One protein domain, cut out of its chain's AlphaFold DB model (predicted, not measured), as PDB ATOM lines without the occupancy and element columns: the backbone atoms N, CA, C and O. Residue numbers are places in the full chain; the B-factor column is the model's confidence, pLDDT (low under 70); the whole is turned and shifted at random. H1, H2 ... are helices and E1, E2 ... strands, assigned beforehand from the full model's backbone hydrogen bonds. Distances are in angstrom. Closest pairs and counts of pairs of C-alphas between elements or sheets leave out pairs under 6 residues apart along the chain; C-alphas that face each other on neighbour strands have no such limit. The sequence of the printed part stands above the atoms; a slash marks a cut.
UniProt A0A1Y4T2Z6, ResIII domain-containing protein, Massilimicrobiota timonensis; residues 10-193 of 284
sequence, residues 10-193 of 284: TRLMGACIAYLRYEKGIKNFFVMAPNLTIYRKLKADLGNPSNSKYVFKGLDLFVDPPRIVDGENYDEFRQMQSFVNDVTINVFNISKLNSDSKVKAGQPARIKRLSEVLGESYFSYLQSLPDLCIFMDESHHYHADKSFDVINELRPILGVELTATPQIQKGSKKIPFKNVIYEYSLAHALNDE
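This is residues 10 to 193 of the 284 residues of the protein "ResIII domain-containing protein" of Massilimicrobiota timonensis (UniProt A0A1Y4T2Z6). A twisted sheet of five parallel strands makes the middle, with H1 and H2 covering one face and the short helices H4, H5 and H6 set loosely beyond the other. Past strand E5 the backbone leaves the sheet through a small hairpin, E6 and E7, to helix H7; residues 103 to 108 and 187 to 193 stick out. The printed part has 184 residues, with seven named helices and seven named strands in the order H1 E1 H2 E2 E3 H3 H4 H5 E4 H6 E5 E6 E7 H7; the sheet's order is E2 E3 E1 E4 E5. The class is mixed, with under half of the residues in named elements, and the whole is compact, with a radius of gyration of the C-alphas of 17.5 A and spans of 51 by 47 by 29 A.

H1, residues 10 to 24, and H2, residues 36 to 47, only just touch, with 3 pairs of C-alphas within 8 A, the closest those of Gly 14 and Leu 46, 7.1 A. Both are on the same face of the sheet, in two layers, helices on one face of strands, at heights over the sheet of 9.8 A and 8.1 A. E3, residues 88 to 93, is parallel to E1, residues 28 to 33, with N 31 and O 90 2.7 A apart, and to the edge strand E2, residues 67 to 70, with N 89 and O 67 2.8 A apart. E1, H2 and E2 form a split strand-helix-strand unit, E3 being between its strands, with a right-handed crossover. H3, residues 95 to 98, and H4, residues 114 to 118, only just touch, with 3 pairs; C-alphas 97 and 117 are closest, 6.7 A. H5, residues 120 to 128, touches H4 only at the corner, and only just, with 3 pairs; C-alphas 115 and 123 are closest, 5.3 A. E4, residues 133 to 137, is parallel to E1, with N 135 and O 30 2.8 A apart, and to the edge strand E5, residues 158 to 162, with N 160 and O 134 2.8 A apart. H6, residues 147 to 152, only grazes the sheet; E4, H6 and E5 form a strand-helix-strand unit with a right-handed crossover. E6, residues 167 to 170, and E7, residues 173 to 176, are an antiparallel hairpin, with N 175 and O 168 2.9 A apart; H7, residues 186 to 191, is apart from E6. Every O i to N i+4 pair is within hydrogen-bond range in H1, H2, H4, H5, H6 and H7; H3 is too short for one.

H1 begins at C-alpha 10 (143.191, 156.057, 188.458) and is 20.2 A long; H2 is 16.2 A, E1 16.6 A and E3 16.5 A. H7 ends at C-alpha 191 (134.186, 140.129, 200.933).

The C-alphas farthest apart, of Asp 60 and Ala 105, are 55.8 A apart. The printed part has no cut; the links H2 to E2, E2 to E3 and H3 to H4 are long. The mean pLDDT of the printed part is 75.5, with residues 80 to 83, 95 to 112, 138 to 151 and 162 to 193 under 70.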
ATOM      1  N   THR A  10     142.335 154.904 188.765       85.25
ATOM      2  CA  THR A  10     143.191 156.057 188.458       85.25
ATOM      3  C   THR A  10     144.228 156.330 189.558       85.25
ATOM      4  O   THR A  10     145.361 156.676 189.247       85.25
ATOM      5  N   ARG A  11     143.884 156.111 190.839       86.38
ATOM      6  CA  ARG A  11     144.841 156.218 191.953       86.38
ATOM      7  C   ARG A  11     145.866 155.095 191.933       86.38
ATOM      8  O   ARG A  11     147.038 155.364 192.143       86.38
ATOM      9  N   LEU A  12     145.441 153.868 191.643       86.31
ATOM     10  CA  LEU A  12     146.362 152.748 191.462       86.31
ATOM     11  C   LEU A  12     147.324 153.003 190.292       86.31
ATOM     12  O   LEU A  12     148.521 152.802 190.443       86.31
ATOM     13  N   MET A  13     146.821 153.490 189.156       90.06
ATOM     14  CA  MET A  13     147.656 153.880 188.020       90.06
ATOM     15  C   MET A  13     148.703 154.918 188.426       90.06
ATOM     16  O   MET A  13     149.882 154.723 188.150       90.06
ATOM     17  N   GLY A  14     148.304 155.990 189.117       92.44
ATOM     18  CA  GLY A  14     149.277 156.973 189.589       92.44
ATOM     19  C   GLY A  14     150.216 156.425 190.665       92.44
ATOM     20  O   GLY A  14     151.383 156.788 190.664       92.44
ATOM     21  N   ALA A  15     149.785 155.487 191.513       91.62
ATOM     22  CA  ALA A  15     150.680 154.791 192.438       91.62
ATOM     23  C   ALA A  15     151.732 153.953 191.689       91.62
ATOM     24  O   ALA A  15     152.903 153.982 192.055       91.62
ATOM     25  N   CYS A  16     151.350 153.266 190.607       92.50
ATOM     26  CA  CYS A  16     152.295 152.564 189.739       92.50
ATOM     27  C   CYS A  16     153.265 153.533 189.053       92.50
ATOM     28  O   CYS A  16     154.463 153.273 189.048       92.50
ATOM     29  N   ILE A  17     152.770 154.648 188.507       95.06
ATOM     30  CA  ILE A  17     153.605 155.697 187.896       95.06
ATOM     31  C   ILE A  17     154.609 156.238 188.919       95.06
ATOM     32  O   ILE A  17     155.806 156.278 188.643       95.06
ATOM     33  N   ALA A  18     154.137 156.593 190.115       95.62
ATOM     34  CA  ALA A  18     154.982 157.079 191.195       95.62
ATOM     35  C   ALA A  18     156.043 156.042 191.574       95.62
ATOM     36  O   ALA A  18     157.225 156.363 191.576       95.62
ATOM     37  N   TYR A  19     155.651 154.789 191.813       94.94
ATOM     38  CA  TYR A  19     156.581 153.706 192.132       94.94
ATOM     39  C   TYR A  19     157.651 153.516 191.049       94.94
ATOM     40  O   TYR A  19     158.837 153.451 191.360       94.94
ATOM     41  N   LEU A  20     157.260 153.471 189.771       94.62
ATOM     42  CA  LEU A  20     158.206 153.344 188.659       94.62
ATOM     43  C   LEU A  20     159.163 154.543 188.599       94.62
ATOM     44  O   LEU A  20     160.345 154.368 188.302       94.62
ATOM     45  N   ARG A  21     158.692 155.745 188.945       95.62
ATOM     46  CA  ARG A  21     159.553 156.925 189.026       95.62
ATOM     47  C   ARG A  21     160.522 156.882 190.208       95.62
ATOM     48  O   ARG A  21     161.699 157.184 189.997       95.62
ATOM     49  N   TYR A  22     160.059 156.529 191.409       95.12
ATOM     50  CA  TYR A  22     160.886 156.456 192.624       95.12
ATOM     51  C   TYR A  22     161.913 155.322 192.540       95.12
ATOM     52  O   TYR A  22     163.103 155.552 192.721       95.12
ATOM     53  N   GLU A  23     161.466 154.111 192.208       96.62
ATOM     54  CA  GLU A  23     162.269 152.889 192.357       96.62
ATOM     55  C   GLU A  23     163.008 152.474 191.087       96.62
ATOM     56  O   GLU A  23     163.976 151.713 191.146       96.62
ATOM     57  N   LYS A  24     162.519 152.898 189.916       94.56
ATOM     58  CA  LYS A  24     163.078 152.500 188.611       94.56
ATOM     59  C   LYS A  24     163.587 153.679 187.792       94.56
ATOM     60  O   LYS A  24     164.160 153.458 186.731       94.56
ATOM     61  N   GLY A  25     163.400 154.910 188.272       94.88
ATOM     62  CA  GLY A  25     163.839 156.117 187.572       94.88
ATOM     63  C   GLY A  25     163.113 156.370 186.249       94.88
ATOM     64  O   GLY A  25     163.610 157.158 185.449       94.88
ATOM     65  N   ILE A  26     161.968 155.720 186.015       95.94
ATOM     66  CA  ILE A  26     161.186 155.852 184.780       95.94
ATOM     67  C   ILE A  26     160.444 157.184 184.784       95.94
ATOM     68  O   ILE A  26     159.806 157.546 185.775       95.94
ATOM     69  N   LYS A  27     160.503 157.897 183.662       96.12
ATOM     70  CA  LYS A  27     159.980 159.259 183.521       96.12
ATOM     71  C   LYS A  27     158.918 159.373 182.441       96.12
ATOM     72  O   LYS A  27     158.118 160.303 182.491       96.12
ATOM     73  N   ASN A  28     158.891 158.444 181.489       96.31
ATOM     74  CA  ASN A  28     158.031 158.533 180.317       96.31
ATOM     75  C   ASN A  28     156.863 157.550 180.387       96.31
ATOM     76  O   ASN A  28     157.031 156.331 180.341       96.31
ATOM     77  N   PHE A  29     155.653 158.098 180.447       96.25
ATOM     78  CA  PHE A  29     154.423 157.329 180.566       96.25
ATOM     79  C   PHE A  29     153.457 157.666 179.433       96.25
ATOM     80  O   PHE A  29     153.355 158.818 179.013       96.25
ATOM     81  N   PHE A  30     152.710 156.672 178.962       92.94
ATOM     82  CA  PHE A  30     151.627 156.830 177.999       92.94
ATOM     83  C   PHE A  30     150.353 156.190 178.536       92.94
ATOM     84  O   PHE A  30     150.287 154.989 178.766       92.94
ATOM     85  N   VAL A  31     149.337 157.009 178.763       92.19
ATOM     86  CA  VAL A  31     148.063 156.647 179.365       92.19
ATOM     87  C   VAL A  31     146.974 156.721 178.305       92.19
ATOM     88  O   VAL A  31     146.674 157.776 177.739       92.19
ATOM     89  N   MET A  32     146.340 155.581 178.070       85.75
ATOM     90  CA  MET A  32     145.280 155.436 177.088       85.75
ATOM     91  C   MET A  32     143.918 155.595 177.742       85.75
ATOM     92  O   MET A  32     143.570 154.877 178.677       85.75
ATOM     93  N   ALA A  33     143.131 156.528 177.210       85.25
ATOM     94  CA  ALA A  33     141.749 156.735 177.601       85.25
ATOM     95  C   ALA A  33     140.801 156.096 176.568       85.25
ATOM     96  O   ALA A  33     140.996 156.284 175.364       85.25
ATOM     97  N   PRO A  34     139.755 155.369 176.997       78.19
ATOM     98  CA  PRO A  34     138.815 154.703 176.091       78.19
ATOM     99  C   PRO A  34     137.803 155.667 175.453       78.19
ATOM    100  O   PRO A  34     137.232 155.374 174.405       78.19
ATOM    101  N   ASN A  35     137.537 156.807 176.094       81.56
ATOM    102  CA  ASN A  35     136.584 157.808 175.627       81.56
ATOM    103  C   ASN A  35     136.949 159.208 176.146       81.56
ATOM    104  O   ASN A  35     137.812 159.372 177.014       81.56
ATOM    105  N   LEU A  36     136.254 160.226 175.630       84.38
ATOM    106  CA  LEU A  36     136.524 161.631 175.944       84.38
ATOM    107  C   LEU A  36     136.288 161.981 177.424       84.38
ATOM    108  O   LEU A  36     137.008 162.808 177.982       84.38
ATOM    109  N   THR A  37     135.305 161.350 178.069       85.25
ATOM    110  CA  THR A  37     134.993 161.583 179.486       85.25
ATOM    111  C   THR A  37     136.142 161.120 180.376       85.25
ATOM    112  O   THR A  37     136.613 161.880 181.223       85.25
ATOM    113  N   ILE A  38     136.641 159.902 180.149       85.38
ATOM    114  CA  ILE A  38     137.790 159.363 180.883       85.38
ATOM    115  C   ILE A  38     139.060 160.145 180.548       85.38
ATOM    116  O   ILE A  38     139.800 160.497 181.456       85.38
ATOM    117  N   TYR A  39     139.272 160.516 179.285       88.81
ATOM    118  CA  TYR A  39     140.402 161.351 178.867       88.81
ATOM    119  C   TYR A  39     140.496 162.661 179.666       88.81
ATOM    120  O   TYR A  39     141.534 162.955 180.259       88.81
ATOM    121  N   ARG A  40     139.393 163.420 179.753       90.88
ATOM    122  CA  ARG A  40     139.346 164.680 180.518       90.88
ATOM    123  C   ARG A  40     139.602 164.452 182.005       90.88
ATOM    124  O   ARG A  40     140.339 165.214 182.624       90.88
ATOM    125  N   LYS A  41     139.012 163.389 182.562       91.00
ATOM    126  CA  LYS A  41     139.230 162.990 183.955       91.00
ATOM    127  C   LYS A  41     140.707 162.681 184.217       91.00
ATOM    128  O   LYS A  41     141.255 163.196 185.181       91.00
ATOM    129  N   LEU A  42     141.358 161.889 183.365       92.56
ATOM    130  CA  LEU A  42     142.762 161.502 183.531       92.56
ATOM    131  C   LEU A  42     143.708 162.703 183.446       92.56
ATOM    132  O   LEU A  42     144.584 162.819 184.298       92.56
ATOM    133  N   LYS A  43     143.484 163.638 182.509       93.44
ATOM    134  CA  LYS A  43     144.226 164.915 182.457       93.44
ATOM    135  C   LYS A  43     144.145 165.662 183.794       93.44
ATOM    136  O   LYS A  43     145.162 166.090 184.332       93.44
ATOM    137  N   ALA A  44     142.939 165.791 184.348       93.25
ATOM    138  CA  ALA A  44     142.728 166.499 185.606       93.25
ATOM    139  C   ALA A  44     143.312 165.750 186.815       93.25
ATOM    140  O   ALA A  44     143.889 166.371 187.703       93.25
ATOM    141  N   ASP A  45     143.139 164.433 186.890       94.12
ATOM    142  CA  ASP A  45     143.564 163.621 188.033       94.12
ATOM    143  C   ASP A  45     145.096 163.448 188.074       94.12
ATOM    144  O   ASP A  45     145.667 163.363 189.159       94.12
ATOM    145  N   LEU A  46     145.776 163.434 186.919       95.00
ATOM    146  CA  LEU A  46     147.231 163.237 186.827       95.00
ATOM    147  C   LEU A  46     148.031 164.544 186.735       95.00
ATOM    148  O   LEU A  46     149.193 164.550 187.127       95.00
ATOM    149  N   GLY A  47     147.442 165.633 186.233       93.25
ATOM    150  CA  GLY A  47     148.179 166.859 185.903       93.25
ATOM    151  C   GLY A  47     147.790 168.125 186.659       93.25
ATOM    152  O   GLY A  47     148.490 169.122 186.533       93.25
ATOM    153  N   ASN A  48     146.686 168.133 187.414       93.56
ATOM    154  CA  ASN A  48     146.187 169.350 188.063       93.56
ATOM    155  C   ASN A  48     146.216 169.233 189.599       93.56
ATOM    156  O   ASN A  48     145.284 168.655 190.164       93.56
ATOM    157  N   PRO A  49     147.208 169.825 190.294       91.56
ATOM    158  CA  PRO A  49     147.301 169.802 191.758       91.56
ATOM    159  C   PRO A  49     146.097 170.412 192.488       91.56
ATOM    160  O   PRO A  49     145.775 169.999 193.603       91.56
ATOM    161  N   SER A  50     145.395 171.363 191.861       92.00
ATOM    162  CA  SER A  50     144.188 171.992 192.420       92.00
ATOM    163  C   SER A  50     142.955 171.086 192.339       92.00
ATOM    164  O   SER A  50     141.931 171.364 192.966       92.00
ATOM    165  N   ASN A  51     143.015 169.990 191.578       91.50
ATOM    166  CA  ASN A  51     141.944 169.007 191.539       91.50
ATOM    167  C   ASN A  51     141.885 168.241 192.870       91.50
ATOM    168  O   ASN A  51     142.846 167.603 193.288       91.50
ATOM    169  N   SER A  52     140.710 168.208 193.505       89.31
ATOM    170  CA  SER A  52     140.466 167.401 194.716       89.31
ATOM    171  C   SER A  52     140.809 165.909 194.559       89.31
ATOM    172  O   SER A  52     141.059 165.221 195.551       89.31
ATOM    173  N   LYS A  53     140.824 165.407 193.318       89.94
ATOM    174  CA  LYS A  53     141.158 164.027 192.948       89.94
ATOM    175  C   LYS A  53     142.579 163.861 192.405       89.94
ATOM    176  O   LYS A  53     142.888 162.779 191.909       89.94
ATOM    177  N   TYR A  54     143.431 164.883 192.522       93.19
ATOM    178  CA  TYR A  54     144.830 164.808 192.114       93.19
ATOM    179  C   TYR A  54     145.523 163.601 192.754       93.19
ATOM    180  O   TYR A  54     145.500 163.428 193.976       93.19
ATOM    181  N   VAL A  55     146.089 162.735 191.917       94.12
ATOM    182  CA  VAL A  55     146.516 161.396 192.333       94.12
ATOM    183  C   VAL A  55     147.813 161.428 193.130       94.12
ATOM    184  O   VAL A  55     147.965 160.638 194.057       94.12
ATOM    185  N   PHE A  56     148.718 162.350 192.813       94.88
ATOM    186  CA  PHE A  56     150.050 162.397 193.416       94.88
ATOM    187  C   PHE A  56     150.124 163.273 194.675       94.88
ATOM    188  O   PHE A  56     151.204 163.623 195.145       94.88
ATOM    189  N   LYS A  57     148.969 163.641 195.242       92.06
ATOM    190  CA  LYS A  57     148.896 164.498 196.424       92.06
ATOM    191  C   LYS A  57     149.659 163.873 197.601       92.06
ATOM    192  O   LYS A  57     149.315 162.784 198.049       92.06
ATOM    193  N   GLY A  58     150.635 164.612 198.129       90.75
ATOM    194  CA  GLY A  58     151.455 164.196 199.273       90.75
ATOM    195  C   GLY A  58     152.735 163.439 198.909       90.75
ATOM    196  O   GLY A  58     153.436 163.009 199.818       90.75
ATOM    197  N   LEU A  59     153.044 163.284 197.619       94.00
ATOM    198  CA  LEU A  59     154.308 162.721 197.148       94.00
ATOM    199  C   LEU A  59     155.283 163.859 196.822       94.00
ATOM    200  O   LEU A  59     154.946 164.757 196.054       94.00
ATOM    201  N   ASP A  60     156.483 163.813 197.390       92.44
ATOM    202  CA  ASP A  60     157.501 164.866 197.310       92.44
ATOM    203  C   ASP A  60     157.988 165.119 195.875       92.44
ATOM    204  O   ASP A  60     158.044 166.273 195.454       92.44
ATOM    205  N   LEU A  61     158.210 164.071 195.072       90.44
ATOM    206  CA  LEU A  61     158.565 164.223 193.649       90.44
ATOM    207  C   LEU A  61     157.451 164.829 192.783       90.44
ATOM    208  O   LEU A  61     157.698 165.159 191.627       90.44
ATOM    209  N   PHE A  62     156.228 164.935 193.298       93.62
ATOM    210  CA  PHE A  62     155.057 165.401 192.551       93.62
ATOM    211  C   PHE A  62     154.404 166.628 193.197       93.62
ATOM    212  O   PHE A  62     153.222 166.898 192.973       93.62
ATOM    213  N   VAL A  63     155.167 167.374 194.006       89.38
ATOM    214  CA  VAL A  63     154.766 168.715 194.457       89.38
ATOM    215  C   VAL A  63     154.539 169.605 193.237       89.38
ATOM    216  O   VAL A  63     153.464 170.189 193.093       89.38
ATOM    217  N   ASP A  64     155.510 169.620 192.323       91.81
ATOM    218  CA  ASP A  64     155.303 170.097 190.963       91.81
ATOM    219  C   ASP A  64     154.646 168.987 190.140       91.81
ATOM    220  O   ASP A  64     155.133 167.850 190.141       91.81
ATOM    221  N   PRO A  65     153.538 169.263 189.434       92.94
ATOM    222  CA  PRO A  65     152.838 168.232 188.693       92.94
ATOM    223  C   PRO A  65     153.683 167.698 187.532       92.94
ATOM    224  O   PRO A  65     154.488 168.435 186.957       92.94
ATOM    225  N   PRO A  66     153.463 166.433 187.137       94.50
ATOM    226  CA  PRO A  66     154.104 165.888 185.955       94.50
ATOM    227  C   PRO A  66     153.636 166.651 184.714       94.50
ATOM    228  O   PRO A  66     152.507 167.151 184.641       94.50
ATOM    229  N   ARG A  67     154.489 166.684 183.695       93.25
ATOM    230  CA  ARG A  67     154.145 167.252 182.396       93.25
ATOM    231  C   ARG A  67     153.056 166.410 181.736       93.25
ATOM    232  O   ARG A  67     153.278 165.236 181.450       93.25
ATOM    233  N   ILE A  68     151.916 167.022 181.418       94.12
ATOM    234  CA  ILE A  68     150.872 166.381 180.611       94.12
ATOM    235  C   ILE A  68     151.039 166.766 179.143       94.12
ATOM    236  O   ILE A  68     150.978 167.947 178.796       94.12
ATOM    237  N   VAL A  69     151.215 165.757 178.288       93.50
ATOM    238  CA  VAL A  69     151.161 165.913 176.829       93.50
ATOM    239  C   VAL A  69     149.943 165.177 176.295       93.50
ATOM    240  O   VAL A  69     149.651 164.059 176.717       93.50
ATOM    241  N   ASP A  70     149.205 165.801 175.393       91.44
ATOM    242  CA  ASP A  70     147.956 165.273 174.874       91.44
ATOM    243  C   ASP A  70     147.663 165.774 173.454       91.44
ATOM    244  O   ASP A  70     148.485 166.430 172.818       91.44
ATOM    245  N   GLY A  71     146.477 165.447 172.935       85.19
ATOM    246  CA  GLY A  71     146.085 165.757 171.560       85.19
ATOM    247  C   GLY A  71     145.982 167.246 171.207       85.19
ATOM    248  O   GLY A  71     145.736 167.539 170.042       85.19
ATOM    249  N   GLU A  72     146.104 168.158 172.171       86.38
ATOM    250  CA  GLU A  72     146.037 169.611 171.969       86.38
ATOM    251  C   GLU A  72     147.425 170.265 171.959       86.38
ATOM    252  O   GLU A  72     147.569 171.337 171.384       86.38
ATOM    253  N   ASN A  73     148.438 169.646 172.578       88.62
ATOM    254  CA  ASN A  73     149.752 170.271 172.787       88.62
ATOM    255  C   ASN A  73     150.950 169.409 172.346       88.62
ATOM    256  O   ASN A  73     152.101 169.814 172.530       88.62
ATOM    257  N   TYR A  74     150.710 168.228 171.769       87.44
ATOM    258  CA  TYR A  74     151.786 167.322 171.367       87.44
ATOM    259  C   TYR A  74     152.670 167.884 170.250       87.44
ATOM    260  O   TYR A  74     153.849 167.555 170.216       87.44
ATOM    261  N   ASP A  75     152.165 168.751 169.368       84.31
ATOM    262  CA  ASP A  75     152.977 169.348 168.295       84.31
ATOM    263  C   ASP A  75     154.097 170.252 168.847       84.31
ATOM    264  O   ASP A  75     155.177 170.369 168.265       84.31
ATOM    265  N   GLU A  76     153.891 170.817 170.035       83.94
ATOM    266  CA  GLU A  76     154.838 171.702 170.716       83.94
ATOM    267  C   GLU A  76     155.796 170.939 171.647       83.94
ATOM    268  O   GLU A  76     156.552 171.541 172.415       83.94
ATOM    269  N   PHE A  77     155.822 169.601 171.585       78.12
ATOM    270  CA  PHE A  77     156.518 168.785 172.582       78.12
ATOM    271  C   PHE A  77     158.012 169.108 172.744       78.12
ATOM    272  O   PHE A  77     158.553 168.958 173.844       78.12
ATOM    273  N   ARG A  78     158.664 169.573 171.668       73.62
ATOM    274  CA  ARG A  78     160.087 169.953 171.636       73.62
ATOM    275  C   ARG A  78     160.367 171.362 172.161       73.62
ATOM    276  O   ARG A  78     161.506 171.641 172.519       73.62
ATOM    277  N   GLN A  79     159.365 172.240 172.176       70.25
ATOM    278  CA  GLN A  79     159.532 173.658 172.515       70.25
ATOM    279  C   GLN A  79     159.265 173.956 173.993       70.25
ATOM    280  O   GLN A  79     159.670 175.004 174.490       70.25
ATOM    281  N   MET A  80     158.650 173.028 174.728       62.97
ATOM    282  CA  MET A  80     158.374 173.220 176.151       62.97
ATOM    283  C   MET A  80     159.607 172.898 177.008       62.97
ATOM    284  O   MET A  80     159.706 171.838 177.631       62.97
ATOM    285  N   GLN A  81     160.577 173.807 177.004       54.31
ATOM    286  CA  GLN A  81     161.762 173.725 177.850       54.31
ATOM    287  C   GLN A  81     161.512 174.457 179.169       54.31
ATOM    288  O   GLN A  81     161.555 175.682 179.199       54.31
ATOM    289  N   SER A  82     161.250 173.681 180.228       59.41
ATOM    290  CA  SER A  82     161.391 174.000 181.670       59.41
ATOM    291  C   SER A  82     160.185 173.539 182.492       59.41
ATOM    292  O   SER A  82     159.531 174.334 183.163       59.41
ATOM    293  N   PHE A  83     159.889 172.237 182.465       68.31
ATOM    294  CA  PHE A  83     159.083 171.647 183.534       68.31
ATOM    295  C   PHE A  83     159.998 171.327 184.714       68.31
ATOM    296  O   PHE A  83     161.070 170.753 184.526       68.31
ATOM    297  N   VAL A  84     159.579 171.720 185.919       79.31
ATOM    298  CA  VAL A  84     160.318 171.437 187.160       79.31
ATOM    299  C   VAL A  84     160.295 169.935 187.465       79.31
ATOM    300  O   VAL A  84     161.296 169.371 187.897       79.31
ATOM    301  N   ASN A  85     159.174 169.273 187.162       86.88
ATOM    302  CA  ASN A  85     159.047 167.823 187.231       86.88
ATOM    303  C   ASN A  85     159.531 167.167 185.926       86.88
ATOM    304  O   ASN A  85     159.122 167.560 184.832       86.88
ATOM    305  N   ASP A  86     160.374 166.139 186.046       90.94
ATOM    306  CA  ASP A  86     160.935 165.404 184.912       90.94
ATOM    307  C   ASP A  86     160.052 164.253 184.405       90.94
ATOM    308  O   ASP A  86     160.366 163.638 183.385       90.94
ATOM    309  N   VAL A  87     158.936 163.975 185.080       95.50
ATOM    310  CA  VAL A  87     157.934 162.996 184.659       95.50
ATOM    311  C   VAL A  87     157.056 163.581 183.557       95.50
ATOM    312  O   VAL A  87     156.423 164.622 183.730       95.50
ATOM    313  N   THR A  88     156.948 162.858 182.442       95.69
ATOM    314  CA  THR A  88     156.039 163.160 181.334       95.69
ATOM    315  C   THR A  88     154.975 162.075 181.209       95.69
ATOM    316  O   THR A  88     155.279 160.891 181.056       95.69
ATOM    317  N   ILE A  89     153.708 162.484 181.242       96.38
ATOM    318  CA  ILE A  89     152.545 161.617 181.077       96.38
ATOM    319  C   ILE A  89     151.794 162.037 179.814       96.38
ATOM    320  O   ILE A  89     151.155 163.087 179.749       96.38
ATOM    321  N   ASN A  90     151.851 161.170 178.812       94.81
ATOM    322  CA  ASN A  90     151.141 161.296 177.552       94.81
ATOM    323  C   ASN A  90     149.724 160.762 177.718       94.81
ATOM    324  O   ASN A  90     149.562 159.561 177.883       94.81
ATOM    325  N   VAL A  91     148.694 161.600 177.675       93.44
ATOM    326  CA  VAL A  91     147.303 161.152 177.822       93.44
ATOM    327  C   VAL A  91     146.614 161.262 176.472       93.44
ATOM    328  O   VAL A  91     146.448 162.361 175.955       93.44
ATOM    329  N   PHE A  92     146.176 160.140 175.898       88.69
ATOM    330  CA  PHE A  92     145.527 160.130 174.583       88.69
ATOM    331  C   PHE A  92     144.242 159.311 174.578       88.69
ATOM    332  O   PHE A  92     144.157 158.218 175.135       88.69
ATOM    333  N   ASN A  93     143.215 159.856 173.924       85.56
ATOM    334  CA  ASN A  93     141.962 159.144 173.702       85.56
ATOM    335  C   ASN A  93     142.085 158.237 172.476       85.56
ATOM    336  O   ASN A  93     142.217 158.724 171.350       85.56
ATOM    337  N   ILE A  94     141.953 156.931 172.691       73.88
ATOM    338  CA  ILE A  94     142.072 155.944 171.625       73.88
ATOM    339  C   ILE A  94     140.813 155.801 170.778       73.88
ATOM    340  O   ILE A  94     140.884 155.242 169.686       73.88
ATOM    341  N   SER A  95     139.662 156.322 171.217       67.31
ATOM    342  CA  SER A  95     138.453 156.295 170.387       67.31
ATOM    343  C   SER A  95     138.690 156.982 169.035       67.31
ATOM    344  O   SER A  95     138.023 156.643 168.063       67.31
ATOM    345  N   LYS A  96     139.681 157.886 168.958       66.62
ATOM    346  CA  LYS A  96     140.167 158.508 167.719       66.62
ATOM    347  C   LYS A  96     140.830 157.523 166.738       66.62
ATOM    348  O   LYS A  96     140.767 157.768 165.538       66.62
ATOM    349  N   LEU A  97     141.411 156.407 167.203       62.59
ATOM    350  CA  LEU A  97     141.896 155.331 166.317       62.59
ATOM    351  C   LEU A  97     140.749 154.573 165.645       62.59
ATOM    352  O   LEU A  97     140.888 154.099 164.518       62.59
ATOM    353  N   ASN A  98     139.608 154.485 166.332       55.47
ATOM    354  CA  ASN A  98     138.434 153.746 165.874       55.47
ATOM    355  C   ASN A  98     137.468 154.614 165.035       55.47
ATOM    356  O   ASN A  98     136.543 154.089 164.412       55.47
ATOM    357  N   SER A  99     137.659 155.941 165.001       50.97
ATOM    358  CA  SER A  99     136.657 156.905 164.525       50.97
ATOM    359  C   SER A  99     136.843 157.411 163.085       50.97
ATOM    360  O   SER A  99     136.729 158.610 162.855       50.97
ATOM    361  N   ASP A 100     137.060 156.524 162.112       46.59
ATOM    362  CA  ASP A 100     136.660 156.775 160.709       46.59
ATOM    363  C   ASP A 100     136.023 155.533 160.073       46.59
ATOM    364  O   ASP A 100     136.346 155.087 158.975       46.59
ATOM    365  N   SER A 101     135.049 154.980 160.794       46.06
ATOM    366  CA  SER A 101     134.209 153.874 160.332       46.06
ATOM    367  C   SER A 101     132.771 154.336 160.100       46.06
ATOM    368  O   SER A 101     131.825 153.655 160.487       46.06
ATOM    369  N   LYS A 102     132.560 155.502 159.465       41.91
ATOM    370  CA  LYS A 102     131.308 155.665 158.717       41.91
ATOM    371  C   LYS A 102     131.418 154.707 157.544       41.91
ATOM    372  O   LYS A 102     132.159 154.973 156.603       41.91
ATOM    373  N   VAL A 103     130.731 153.575 157.667       43.75
ATOM    374  CA  VAL A 103     130.553 152.565 156.628       43.75
ATOM    375  C   VAL A 103     130.078 153.279 155.360       43.75
ATOM    376  O   VAL A 103     128.888 153.521 155.174       43.75
ATOM    377  N   LYS A 104     131.010 153.662 154.482       45.06
ATOM    378  CA  LYS A 104     130.687 153.806 153.067       45.06
ATOM    379  C   LYS A 104     130.381 152.387 152.606       45.06
ATOM    380  O   LYS A 104     131.189 151.489 152.833       45.06
ATOM    381  N   ALA A 105     129.170 152.206 152.090       49.22
ATOM    382  CA  ALA A 105     128.571 150.934 151.701       49.22
ATOM    383  C   ALA A 105     129.604 149.853 151.313       49.22
ATOM    384  O   ALA A 105     130.272 149.964 150.289       49.22
ATOM    385  N   GLY A 106     129.727 148.814 152.148       53.81
ATOM    386  CA  GLY A 106     130.391 147.557 151.786       53.81
ATOM    387  C   GLY A 106     131.884 147.396 152.101       53.81
ATOM    388  O   GLY A 106     132.412 146.330 151.797       53.81
ATOM    389  N   GLN A 107     132.578 148.363 152.718       50.75
ATOM    390  CA  GLN A 107     133.985 148.175 153.127       50.75
ATOM    391  C   GLN A 107     134.145 148.001 154.649       50.75
ATOM    392  O   GLN A 107     133.497 148.721 155.415       50.75
ATOM    393  N   PRO A 108     135.000 147.065 155.113       49.16
ATOM    394  CA  PRO A 108     135.267 146.889 156.535       49.16
ATOM    395  C   PRO A 108     135.927 148.141 157.125       49.16
ATOM    396  O   PRO A 108     136.754 148.786 156.484       49.16
ATOM    397  N   ALA A 109     135.567 148.457 158.370       53.97
ATOM    398  CA  ALA A 109     136.152 149.533 159.165       53.97
ATOM    399  C   ALA A 109     137.693 149.503 159.114       53.97
ATOM    400  O   ALA A 109     138.318 148.529 159.547       53.97
ATOM    401  N   ARG A 110     138.315 150.571 158.594       58.22
ATOM    402  CA  ARG A 110     139.772 150.746 158.639       58.22
ATOM    403  C   ARG A 110     140.142 151.388 159.972       58.22
ATOM    404  O   ARG A 110     139.740 152.508 160.258       58.22
ATOM    405  N   ILE A 111     140.922 150.670 160.772       60.91
ATOM    406  CA  ILE A 111     141.502 151.194 162.014       60.91
ATOM    407  C   ILE A 111     142.667 152.107 161.637       60.91
ATOM    408  O   ILE A 111     143.505 151.720 160.815       60.91
ATOM    409  N   LYS A 112     142.706 153.315 162.208       67.06
ATOM    410  CA  LYS A 112     143.832 154.236 162.017       67.06
ATOM    411  C   LYS A 112     145.056 153.731 162.769       67.06
ATOM    412  O   LYS A 112     144.934 153.190 163.870       67.06
ATOM    413  N   ARG A 113     146.239 153.939 162.194       71.19
ATOM    414  CA  ARG A 113     147.503 153.678 162.902       71.19
ATOM    415  C   ARG A 113     147.713 154.728 163.989       71.19
ATOM    416  O   ARG A 113     147.246 155.858 163.864       71.19
ATOM    417  N   LEU A 114     148.449 154.386 165.044       73.44
ATOM    418  CA  LEU A 114     148.752 155.353 166.101       73.44
ATOM    419  C   LEU A 114     149.599 156.515 165.574       73.44
ATOM    420  O   LEU A 114     149.366 157.655 165.965       73.44
ATOM    421  N   SER A 115     150.488 156.254 164.614       78.12
ATOM    422  CA  SER A 115     151.230 157.290 163.891       78.12
ATOM    423  C   SER A 115     150.337 158.258 163.108       78.12
ATOM    424  O   SER A 115     150.667 159.432 163.013       78.12
ATOM    425  N   GLU A 116     149.180 157.816 162.602       76.56
ATOM    426  CA  GLU A 116     148.215 158.696 161.922       76.56
ATOM    427  C   GLU A 116     147.483 159.612 162.917       76.56
ATOM    428  O   GLU A 116     147.089 160.719 162.560       76.56
ATOM    429  N   VAL A 117     147.288 159.165 164.163       77.25
ATOM    430  CA  VAL A 117     146.592 159.944 165.206       77.25
ATOM    431  C   VAL A 117     147.532 160.871 165.970       77.25
ATOM    432  O   VAL A 117     147.111 161.955 166.364       77.25
ATOM    433  N   LEU A 118     148.774 160.448 166.193       79.81
ATOM    434  CA  LEU A 118     149.793 161.224 166.902       79.81
ATOM    435  C   LEU A 118     150.666 162.069 165.963       79.81
ATOM    436  O   LEU A 118     151.406 162.925 166.428       79.81
ATOM    437  N   GLY A 119     150.630 161.803 164.657       84.94
ATOM    438  CA  GLY A 119     151.614 162.307 163.703       84.94
ATOM    439  C   GLY A 119     152.934 161.523 163.760       84.94
ATOM    440  O   GLY A 119     153.393 161.092 164.821       84.94
ATOM    441  N   GLU A 120     153.581 161.354 162.603       85.94
ATOM    442  CA  GLU A 120     154.799 160.536 162.473       85.94
ATOM    443  C   GLU A 120     155.953 161.036 163.350       85.94
ATOM    444  O   GLU A 120     156.667 160.234 163.954       85.94
ATOM    445  N   SER A 121     156.117 162.357 163.463       88.25
ATOM    446  CA  SER A 121     157.182 162.975 164.263       88.25
ATOM    447  C   SER A 121     157.037 162.658 165.753       88.25
ATOM    448  O   SER A 121     158.009 162.265 166.402       88.25
ATOM    449  N   TYR A 122     155.821 162.785 166.292       91.19
ATOM    450  CA  TYR A 122     155.569 162.535 167.708       91.19
ATOM    451  C   TYR A 122     155.588 161.046 168.035       91.19
ATOM    452  O   TYR A 122     156.172 160.629 169.033       91.19
ATOM    453  N   PHE A 123     155.025 160.226 167.150       89.62
ATOM    454  CA  PHE A 123     155.097 158.776 167.263       89.62
ATOM    455  C   PHE A 123     156.551 158.276 167.283       89.62
ATOM    456  O   PHE A 123     156.922 157.498 168.159       89.62
ATOM    457  N   SER A 124     157.391 158.777 166.371       90.50
ATOM    458  CA  SER A 124     158.817 158.423 166.317       90.50
ATOM    459  C   SER A 124     159.573 158.877 167.565       90.50
ATOM    460  O   SER A 124     160.483 158.186 168.016       90.50
ATOM    461  N   TYR A 125     159.191 160.019 168.144       92.50
ATOM    462  CA  TYR A 125     159.715 160.459 169.434       92.50
ATOM    463  C   TYR A 125     159.332 159.497 170.558       92.50
ATOM    464  O   TYR A 125     160.211 159.056 171.285       92.50
ATOM    465  N   LEU A 126     158.058 159.116 170.684       92.12
ATOM    466  CA  LEU A 126     157.639 158.170 171.720       92.12
ATOM    467  C   LEU A 126     158.361 156.824 171.583       92.12
ATOM    468  O   LEU A 126     158.821 156.281 172.580       92.12
ATOM    469  N   GLN A 127     158.518 156.325 170.357       90.00
ATOM    470  CA  GLN A 127     159.226 155.073 170.084       90.00
ATOM    471  C   GLN A 127     160.728 155.139 170.420       90.00
ATOM    472  O   GLN A 127     161.346 154.102 170.657       90.00
ATOM    473  N   SER A 128     161.336 156.332 170.424       92.88
ATOM    474  CA  SER A 128     162.753 156.500 170.769       92.88
ATOM    475  C   SER A 128     163.011 156.606 172.275       92.88
ATOM    476  O   SER A 128     164.172 156.576 172.688       92.88
ATOM    477  N   LEU A 129     161.962 156.705 173.100       93.06
ATOM    478  CA  LEU A 129     162.081 156.790 174.554       93.06
ATOM    479  C   LEU A 129     162.463 155.417 175.141       93.06
ATOM    480  O   LEU A 129     161.673 154.475 175.049       93.06
ATOM    481  N   PRO A 130     163.638 155.284 175.786       91.56
ATOM    482  CA  PRO A 130     164.142 153.989 176.254       91.56
ATOM    483  C   PRO A 130     163.399 153.441 177.481       91.56
ATOM    484  O   PRO A 130     163.569 152.275 177.824       91.56
ATOM    485  N   ASP A 131     162.604 154.267 178.160       92.94
ATOM    486  CA  ASP A 131     161.903 153.954 179.407       92.94
ATOM    487  C   ASP A 131     160.372 154.066 179.284       92.94
ATOM    488  O   ASP A 131     159.671 154.096 180.295       92.94
ATOM    489  N   LEU A 132     159.831 154.115 178.060       92.25
ATOM    490  CA  LEU A 132     158.396 154.307 177.842       92.25
ATOM    491  C   LEU A 132     157.560 153.188 178.483       92.25
ATOM    492  O   LEU A 132     157.646 152.019 178.101       92.25
ATOM    493  N   CYS A 133     156.677 153.568 179.404       91.44
ATOM    494  CA  CYS A 133     155.690 152.681 180.017       91.44
ATOM    495  C   CYS A 133     154.273 153.036 179.564       91.44
ATOM    496  O   CYS A 133     153.893 154.207 179.565       91.44
ATOM    497  N   ILE A 134     153.458 152.033 179.242       87.31
ATOM    498  CA  ILE A 134     152.077 152.225 178.783       87.31
ATOM    499  C   ILE A 134     151.089 151.757 179.847       87.31
ATOM    500  O   ILE A 134     151.231 150.675 180.409       87.31
ATOM    501  N   PHE A 135     150.057 152.559 180.088       87.81
ATOM    502  CA  PHE A 135     148.939 152.265 180.973       87.81
ATOM    503  C   PHE A 135     147.622 152.337 180.202       87.81
ATOM    504  O   PHE A 135     147.349 153.299 179.483       87.81
ATOM    505  N   MET A 136     146.786 151.320 180.383       79.19
ATOM    506  CA  MET A 136     145.502 151.173 179.701       79.19
ATOM    507  C   MET A 136     144.376 151.079 180.733       79.19
ATOM    508  O   MET A 136     144.375 150.157 181.552       79.19
ATOM    509  N   ASP A 137     143.424 152.016 180.690       73.25
ATOM    510  CA  ASP A 137     142.238 152.026 181.559       73.25
ATOM    511  C   ASP A 137     141.012 151.479 180.804       73.25
ATOM    512  O   ASP A 137     140.725 151.904 179.691       73.25
ATOM    513  N   GLU A 138     140.268 150.548 181.406       65.38
ATOM    514  CA  GLU A 138     139.089 149.885 180.808       65.38
ATOM    515  C   GLU A 138     139.378 149.056 179.546       65.38
ATOM    516  O   GLU A 138     138.804 149.235 178.469       65.38
ATOM    517  N   SER A 139     140.254 148.068 179.699       55.69
ATOM    518  CA  SER A 139     140.817 147.338 178.569       55.69
ATOM    519  C   SER A 139     139.896 146.477 177.719       55.69
ATOM    520  O   SER A 139     140.257 146.125 176.599       55.69
ATOM    521  N   HIS A 140     138.687 146.179 178.193       58.88
ATOM    522  CA  HIS A 140     137.676 145.495 177.387       58.88
ATOM    523  C   HIS A 140     137.311 146.285 176.115       58.88
ATOM    524  O   HIS A 140     136.812 145.697 175.160       58.88
ATOM    525  N   HIS A 141     137.620 147.586 176.059       56.47
ATOM    526  CA  HIS A 141     137.531 148.390 174.839       56.47
ATOM    527  C   HIS A 141     138.697 148.192 173.851       56.47
ATOM    528  O   HIS A 141     138.546 148.539 172.680       56.47
ATOM    529  N   TYR A 142     139.847 147.665 174.285       54.50
ATOM    530  CA  TYR A 142     141.067 147.534 173.470       54.50
ATOM    531  C   TYR A 142     141.234 146.144 172.832       54.50
ATOM    532  O   TYR A 142     141.985 146.004 171.871       54.50
ATOM    533  N   HIS A 143     140.510 145.131 173.323       52.75
ATOM    534  CA  HIS A 143     140.617 143.726 172.891       52.75
ATOM    535  C   HIS A 143     139.953 143.407 171.542       52.75
ATOM    536  O   HIS A 143     139.830 142.243 171.174       52.75
ATOM    537  N   ALA A 144     139.546 144.416 170.769       50.50
ATOM    538  CA  ALA A 144     139.219 144.222 169.360       50.50
ATOM    539  C   ALA A 144     140.527 144.067 168.561       50.50
ATOM    540  O   ALA A 144     140.919 145.013 167.889       50.50
ATOM    541  N   ASP A 145     141.199 142.916 168.719       48.81
ATOM    542  CA  ASP A 145     142.396 142.306 168.087       48.81
ATOM    543  C   ASP A 145     143.495 143.186 167.435       48.81
ATOM    544  O   ASP A 145     144.664 142.843 167.510       48.81
ATOM    545  N   LYS A 146     143.185 144.323 166.813       51.22
ATOM    546  CA  LYS A 146     144.103 145.194 166.066       51.22
ATOM    547  C   LYS A 146     144.603 146.411 166.851       51.22
ATOM    548  O   LYS A 146     145.639 146.966 166.497       51.22
ATOM    549  N   SER A 147     143.898 146.860 167.895       54.72
ATOM    550  CA  SER A 147     144.351 148.018 168.688       54.72
ATOM    551  C   SER A 147     145.593 147.702 169.525       54.72
ATOM    552  O   SER A 147     146.407 148.591 169.744       54.72
ATOM    553  N   PHE A 148     145.766 146.446 169.952       59.25
ATOM    554  CA  PHE A 148     146.918 146.016 170.750       59.25
ATOM    555  C   PHE A 148     148.216 145.976 169.930       59.25
ATOM    556  O   PHE A 148     149.250 146.463 170.384       59.25
ATOM    557  N   ASP A 149     148.150 145.477 168.693       62.03
ATOM    558  CA  ASP A 149     149.299 145.437 167.780       62.03
ATOM    559  C   ASP A 149     149.845 146.839 167.494       62.03
ATOM    560  O   ASP A 149     151.051 147.064 167.546       62.03
ATOM    561  N   VAL A 150     148.943 147.803 167.299       63.84
ATOM    562  CA  VAL A 150     149.279 149.211 167.048       63.84
ATOM    563  C   VAL A 150     149.983 149.865 168.250       63.84
ATOM    564  O   VAL A 150     150.825 150.742 168.073       63.84
ATOM    565  N   ILE A 151     149.675 149.440 169.479       68.81
ATOM    566  CA  ILE A 151     150.332 149.938 170.702       68.81
ATOM    567  C   ILE A 151     151.738 149.340 170.841       68.81
ATOM    568  O   ILE A 151     152.667 150.041 171.242       68.81
ATOM    569  N   ASN A 152     151.921 148.069 170.466       71.12
ATOM    570  CA  ASN A 152     153.232 147.414 170.491       71.12
ATOM    571  C   ASN A 152     154.240 148.066 169.532       71.12
ATOM    572  O   ASN A 152     155.447 147.968 169.762       71.12
ATOM    573  N   GLU A 153     153.777 148.787 168.505       77.25
ATOM    574  CA  GLU A 153     154.654 149.566 167.625       77.25
ATOM    575  C   GLU A 153     155.441 150.652 168.387       77.25
ATOM    576  O   GLU A 153     156.543 150.999 167.963       77.25
ATOM    577  N   LEU A 154     154.950 151.134 169.538       80.88
ATOM    578  CA  LEU A 154     155.673 152.081 170.400       80.88
ATOM    579  C   LEU A 154     156.860 151.462 171.151       80.88
ATOM    580  O   LEU A 154     157.652 152.204 171.719       80.88
ATOM    581  N   ARG A 155     156.996 150.128 171.157       81.50
ATOM    582  CA  ARG A 155     158.069 149.386 171.851       81.50
ATOM    583  C   ARG A 155     158.239 149.770 173.333       81.50
ATOM    584  O   ARG A 155     159.353 150.078 173.757       81.50
ATOM    585  N   PRO A 156     157.166 149.746 174.143       81.06
ATOM    586  CA  PRO A 156     157.284 150.084 175.553       81.06
ATOM    587  C   PRO A 156     158.072 149.025 176.329       81.06
ATOM    588  O   PRO A 156     157.997 147.833 176.027       81.06
ATOM    589  N   ILE A 157     158.755 149.443 177.394       82.62
ATOM    590  CA  ILE A 157     159.429 148.514 178.316       82.62
ATOM    591  C   ILE A 157     158.433 147.763 179.209       82.62
ATOM    592  O   ILE A 157     158.734 146.684 179.716       82.62
ATOM    593  N   LEU A 158     157.244 148.339 179.406       80.06
ATOM    594  CA  LEU A 158     156.180 147.791 180.237       80.06
ATOM    595  C   LEU A 158     154.812 148.261 179.732       80.06
ATOM    596  O   LEU A 158     154.599 149.453 179.518       80.06
ATOM    597  N   GLY A 159     153.868 147.328 179.616       78.44
ATOM    598  CA  GLY A 159     152.445 147.613 179.431       78.44
ATOM    599  C   GLY A 159     151.645 147.150 180.647       78.44
ATOM    600  O   GLY A 159     151.690 145.974 181.005       78.44
ATOM    601  N   VAL A 160     150.906 148.059 181.284       77.50
ATOM    602  CA  VAL A 160     150.033 147.772 182.427       77.50
ATOM    603  C   VAL A 160     148.577 147.942 182.018       77.50
ATOM    604  O   VAL A 160     148.113 149.030 181.683       77.50
ATOM    605  N   GLU A 161     147.834 146.845 182.104       73.25
ATOM    606  CA  GLU A 161     146.405 146.814 181.822       73.25
ATOM    607  C   GLU A 161     145.596 146.831 183.127       73.25
ATOM    608  O   GLU A 161     145.738 145.938 183.975       73.25
ATOM    609  N   LEU A 162     144.731 147.833 183.297       69.88
ATOM    610  CA  LEU A 162     143.788 147.940 184.412       69.88
ATOM    611  C   LEU A 162     142.375 147.656 183.890       69.88
ATOM    612  O   LEU A 162     141.813 148.421 183.109       69.88
ATOM    613  N   THR A 163     141.781 146.541 184.313       61.06
ATOM    614  CA  THR A 163     140.487 146.077 183.786       61.06
ATOM    615  C   THR A 163     139.568 145.583 184.886       61.06
ATOM    616  O   THR A 163     140.027 145.382 185.995       61.06
ATOM    617  N   ALA A 164     138.272 145.433 184.624       53.25
ATOM    618  CA  ALA A 164     137.340 144.761 185.540       53.25
ATOM    619  C   ALA A 164     137.091 143.284 185.137       53.25
ATOM    620  O   ALA A 164     136.435 142.524 185.850       53.25
ATOM    621  N   THR A 165     137.579 142.878 183.956       51.81
ATOM    622  CA  THR A 165     137.210 141.621 183.288       51.81
ATOM    623  C   THR A 165     138.427 140.986 182.597       51.81
ATOM    624  O   THR A 165     138.723 141.326 181.453       51.81
ATOM    625  N   PRO A 166     139.146 140.050 183.239       50.12
ATOM    626  CA  PRO A 166     140.346 139.423 182.680       50.12
ATOM    627  C   PRO A 166     140.008 138.221 181.772       50.12
ATOM    628  O   PRO A 166     140.591 137.145 181.901       50.12
ATOM    629  N   GLN A 167     139.029 138.366 180.872       52.41
ATOM    630  CA  GLN A 167     138.618 137.305 179.941       52.41
ATOM    631  C   GLN A 167     138.811 137.766 178.494       52.41
ATOM    632  O   GLN A 167     138.199 138.745 178.082       52.41
ATOM    633  N   ILE A 168     139.611 137.027 177.718       48.53
ATOM    634  CA  ILE A 168     139.682 137.188 176.260       48.53
ATOM    635  C   ILE A 168     138.662 136.231 175.629       48.53
ATOM    636  O   ILE A 168     138.626 135.042 175.970       48.53
ATOM    637  N   GLN A 169     137.842 136.715 174.694       43.00
ATOM    638  CA  GLN A 169     137.095 135.848 173.778       43.00
ATOM    639  C   GLN A 169     137.945 135.589 172.536       43.00
ATOM    640  O   GLN A 169     138.253 136.517 171.798       43.00
ATOM    641  N   LYS A 170     138.298 134.327 172.278       40.59
ATOM    642  CA  LYS A 170     138.848 133.904 170.984       40.59
ATOM    643  C   LYS A 170     137.816 133.002 170.312       40.59
ATOM    644  O   LYS A 170     137.697 131.822 170.648       40.59
ATOM    645  N   GLY A 171     137.019 133.574 169.411       55.12
ATOM    646  CA  GLY A 171     135.837 132.900 168.863       55.12
ATOM    647  C   GLY A 171     134.793 132.625 169.954       55.12
ATOM    648  O   GLY A 171     134.465 133.508 170.738       55.12
ATOM    649  N   SER A 172     134.285 131.394 170.046       45.16
ATOM    650  CA  SER A 172     133.271 130.988 171.038       45.16
ATOM    651  C   SER A 172     133.832 130.580 172.409       45.16
ATOM    652  O   SER A 172     133.061 130.251 173.312       45.16
ATOM    653  N   LYS A 173     135.161 130.577 172.597       35.62
ATOM    654  CA  LYS A 173     135.801 130.139 173.848       35.62
ATOM    655  C   LYS A 173     136.378 131.317 174.631       35.62
ATOM    656  O   LYS A 173     137.116 132.142 174.095       35.62
ATOM    657  N   LYS A 174     136.064 131.349 175.929       43.19
ATOM    658  CA  LYS A 174     136.690 132.235 176.917       43.19
ATOM    659  C   LYS A 174     138.039 131.643 177.316       43.19
ATOM    660  O   LYS A 174     138.078 130.521 177.817       43.19
ATOM    661  N   ILE A 175     139.126 132.373 177.088       46.31
ATOM    662  CA  ILE A 175     140.473 131.961 177.495       46.31
ATOM    663  C   ILE A 175     140.961 132.949 178.569       46.31
ATOM    664  O   ILE A 175     140.964 134.157 178.313       46.31
ATOM    665  N   PRO A 176     141.340 132.479 179.771       48.66
ATOM    666  CA  PRO A 176     141.928 133.338 180.795       48.66
ATOM    667  C   PRO A 176     143.299 133.863 180.340       48.66
ATOM    668  O   PRO A 176     144.082 133.147 179.711       48.66
ATOM    669  N   PHE A 177     143.573 135.134 180.637       48.94
ATOM    670  CA  PHE A 177     144.808 135.815 180.245       48.94
ATOM    671  C   PHE A 177     146.021 135.187 180.960       48.94
ATOM    672  O   PHE A 177     145.984 134.976 182.170       48.94
ATOM    673  N   LYS A 178     147.105 134.881 180.234       42.66
ATOM    674  CA  LYS A 178     148.264 134.159 180.804       42.66
ATOM    675  C   LYS A 178     149.192 135.016 181.680       42.66
ATOM    676  O   LYS A 178     149.894 134.452 182.507       42.66
ATOM    677  N   ASN A 179     149.165 136.348 181.556       48.62
ATOM    678  CA  ASN A 179     150.042 137.268 182.300       48.62
ATOM    679  C   ASN A 179     149.257 138.177 183.268       48.62
ATOM    680  O   ASN A 179     149.425 139.397 183.275       48.62
ATOM    681  N   VAL A 180     148.354 137.608 184.072       49.41
ATOM    682  CA  VAL A 180     147.679 138.361 185.144       49.41
ATOM    683  C   VAL A 180     148.599 138.415 186.362       49.41
ATOM    684  O   VAL A 180     148.714 137.444 187.099       49.41
ATOM    685  N   ILE A 181     149.254 139.558 186.575       53.47
ATOM    686  CA  ILE A 181     150.172 139.763 187.712       53.47
ATOM    687  C   ILE A 181     149.404 139.861 189.048       53.47
ATOM    688  O   ILE A 181     149.919 139.450 190.081       53.47
ATOM    689  N   TYR A 182     148.168 140.386 189.040       45.59
ATOM    690  CA  TYR A 182     147.317 140.487 190.234       45.59
ATOM    691  C   TYR A 182     145.830 140.671 189.875       45.59
ATOM    692  O   TYR A 182     145.493 141.469 188.989       45.59
ATOM    693  N   GLU A 183     144.933 139.972 190.571       53.56
ATOM    694  CA  GLU A 183     143.478 140.036 190.386       53.56
ATOM    695  C   GLU A 183     142.771 140.420 191.695       53.56
ATOM    696  O   GLU A 183     142.830 139.679 192.670       53.56
ATOM    697  N   TYR A 184     142.050 141.548 191.703       52.06
ATOM    698  CA  TYR A 184     141.176 141.956 192.806       52.06
ATOM    699  C   TYR A 184     139.725 142.036 192.313       52.06
ATOM    700  O   TYR A 184     139.204 143.087 191.935       52.06
ATOM    701  N   SER A 185     139.093 140.864 192.224       50.78
ATOM    702  CA  SER A 185     137.732 140.714 191.705       50.78
ATOM    703  C   SER A 185     136.703 141.475 192.552       50.78
ATOM    704  O   SER A 185     136.921 141.746 193.733       50.78
ATOM    705  N   LEU A 186     135.536 141.780 191.972       49.88
ATOM    706  CA  LEU A 186     134.418 142.356 192.731       49.88
ATOM    707  C   LEU A 186     134.015 141.457 193.911       49.88
ATOM    708  O   LEU A 186     133.688 141.977 194.966       49.88
ATOM    709  N   ALA A 187     134.086 140.130 193.756       51.50
ATOM    710  CA  ALA A 187     133.812 139.193 194.844       51.50
ATOM    711  C   ALA A 187     134.796 139.372 196.013       51.50
ATOM    712  O   ALA A 187     134.361 139.480 197.154       51.50
ATOM    713  N   HIS A 188     136.100 139.494 195.733       52.59
ATOM    714  CA  HIS A 188     137.089 139.825 196.764       52.59
ATOM    715  C   HIS A 188     136.825 141.204 197.380       52.59
ATOM    716  O   HIS A 188     136.816 141.336 198.597       52.59
ATOM    717  N   ALA A 189     136.520 142.215 196.562       54.31
ATOM    718  CA  ALA A 189     136.221 143.554 197.058       54.31
ATOM    719  C   ALA A 189     134.992 143.596 197.982       54.31
ATOM    720  O   ALA A 189     135.009 144.321 198.976       54.31
ATOM    721  N   LEU A 190     133.941 142.836 197.651       58.47
ATOM    722  CA  LEU A 190     132.729 142.707 198.460       58.47
ATOM    723  C   LEU A 190     132.997 141.956 199.766       58.47
ATOM    724  O   LEU A 190     132.522 142.410 200.799       58.47
ATOM    725  N   ASN A 191     133.791 140.878 199.733       64.75
ATOM    726  CA  ASN A 191     134.186 140.129 200.933       64.75
ATOM    727  C   ASN A 191     135.024 140.968 201.906       64.75
ATOM    728  O   ASN A 191     134.933 140.783 203.115       64.75
ATOM    729  N   ASP A 192     135.833 141.891 201.387       61.94
ATOM    730  CA  ASP A 192     136.657 142.769 202.216       61.94
ATOM    731  C   ASP A 192     135.844 143.875 202.913       61.94
ATOM    732  O   ASP A 192     136.382 144.515 203.815       61.94
ATOM    733  N   GLU A 193     134.602 144.146 202.481       59.25
ATOM    734  CA  GLU A 193     133.654 145.157 203.009       59.25
ATOM    735  C   GLU A 193     134.209 146.591 203.189       59.25
ATOM    736  O   GLU A 193     133.574 147.460 203.785       59.25
TER     737      GLU A 193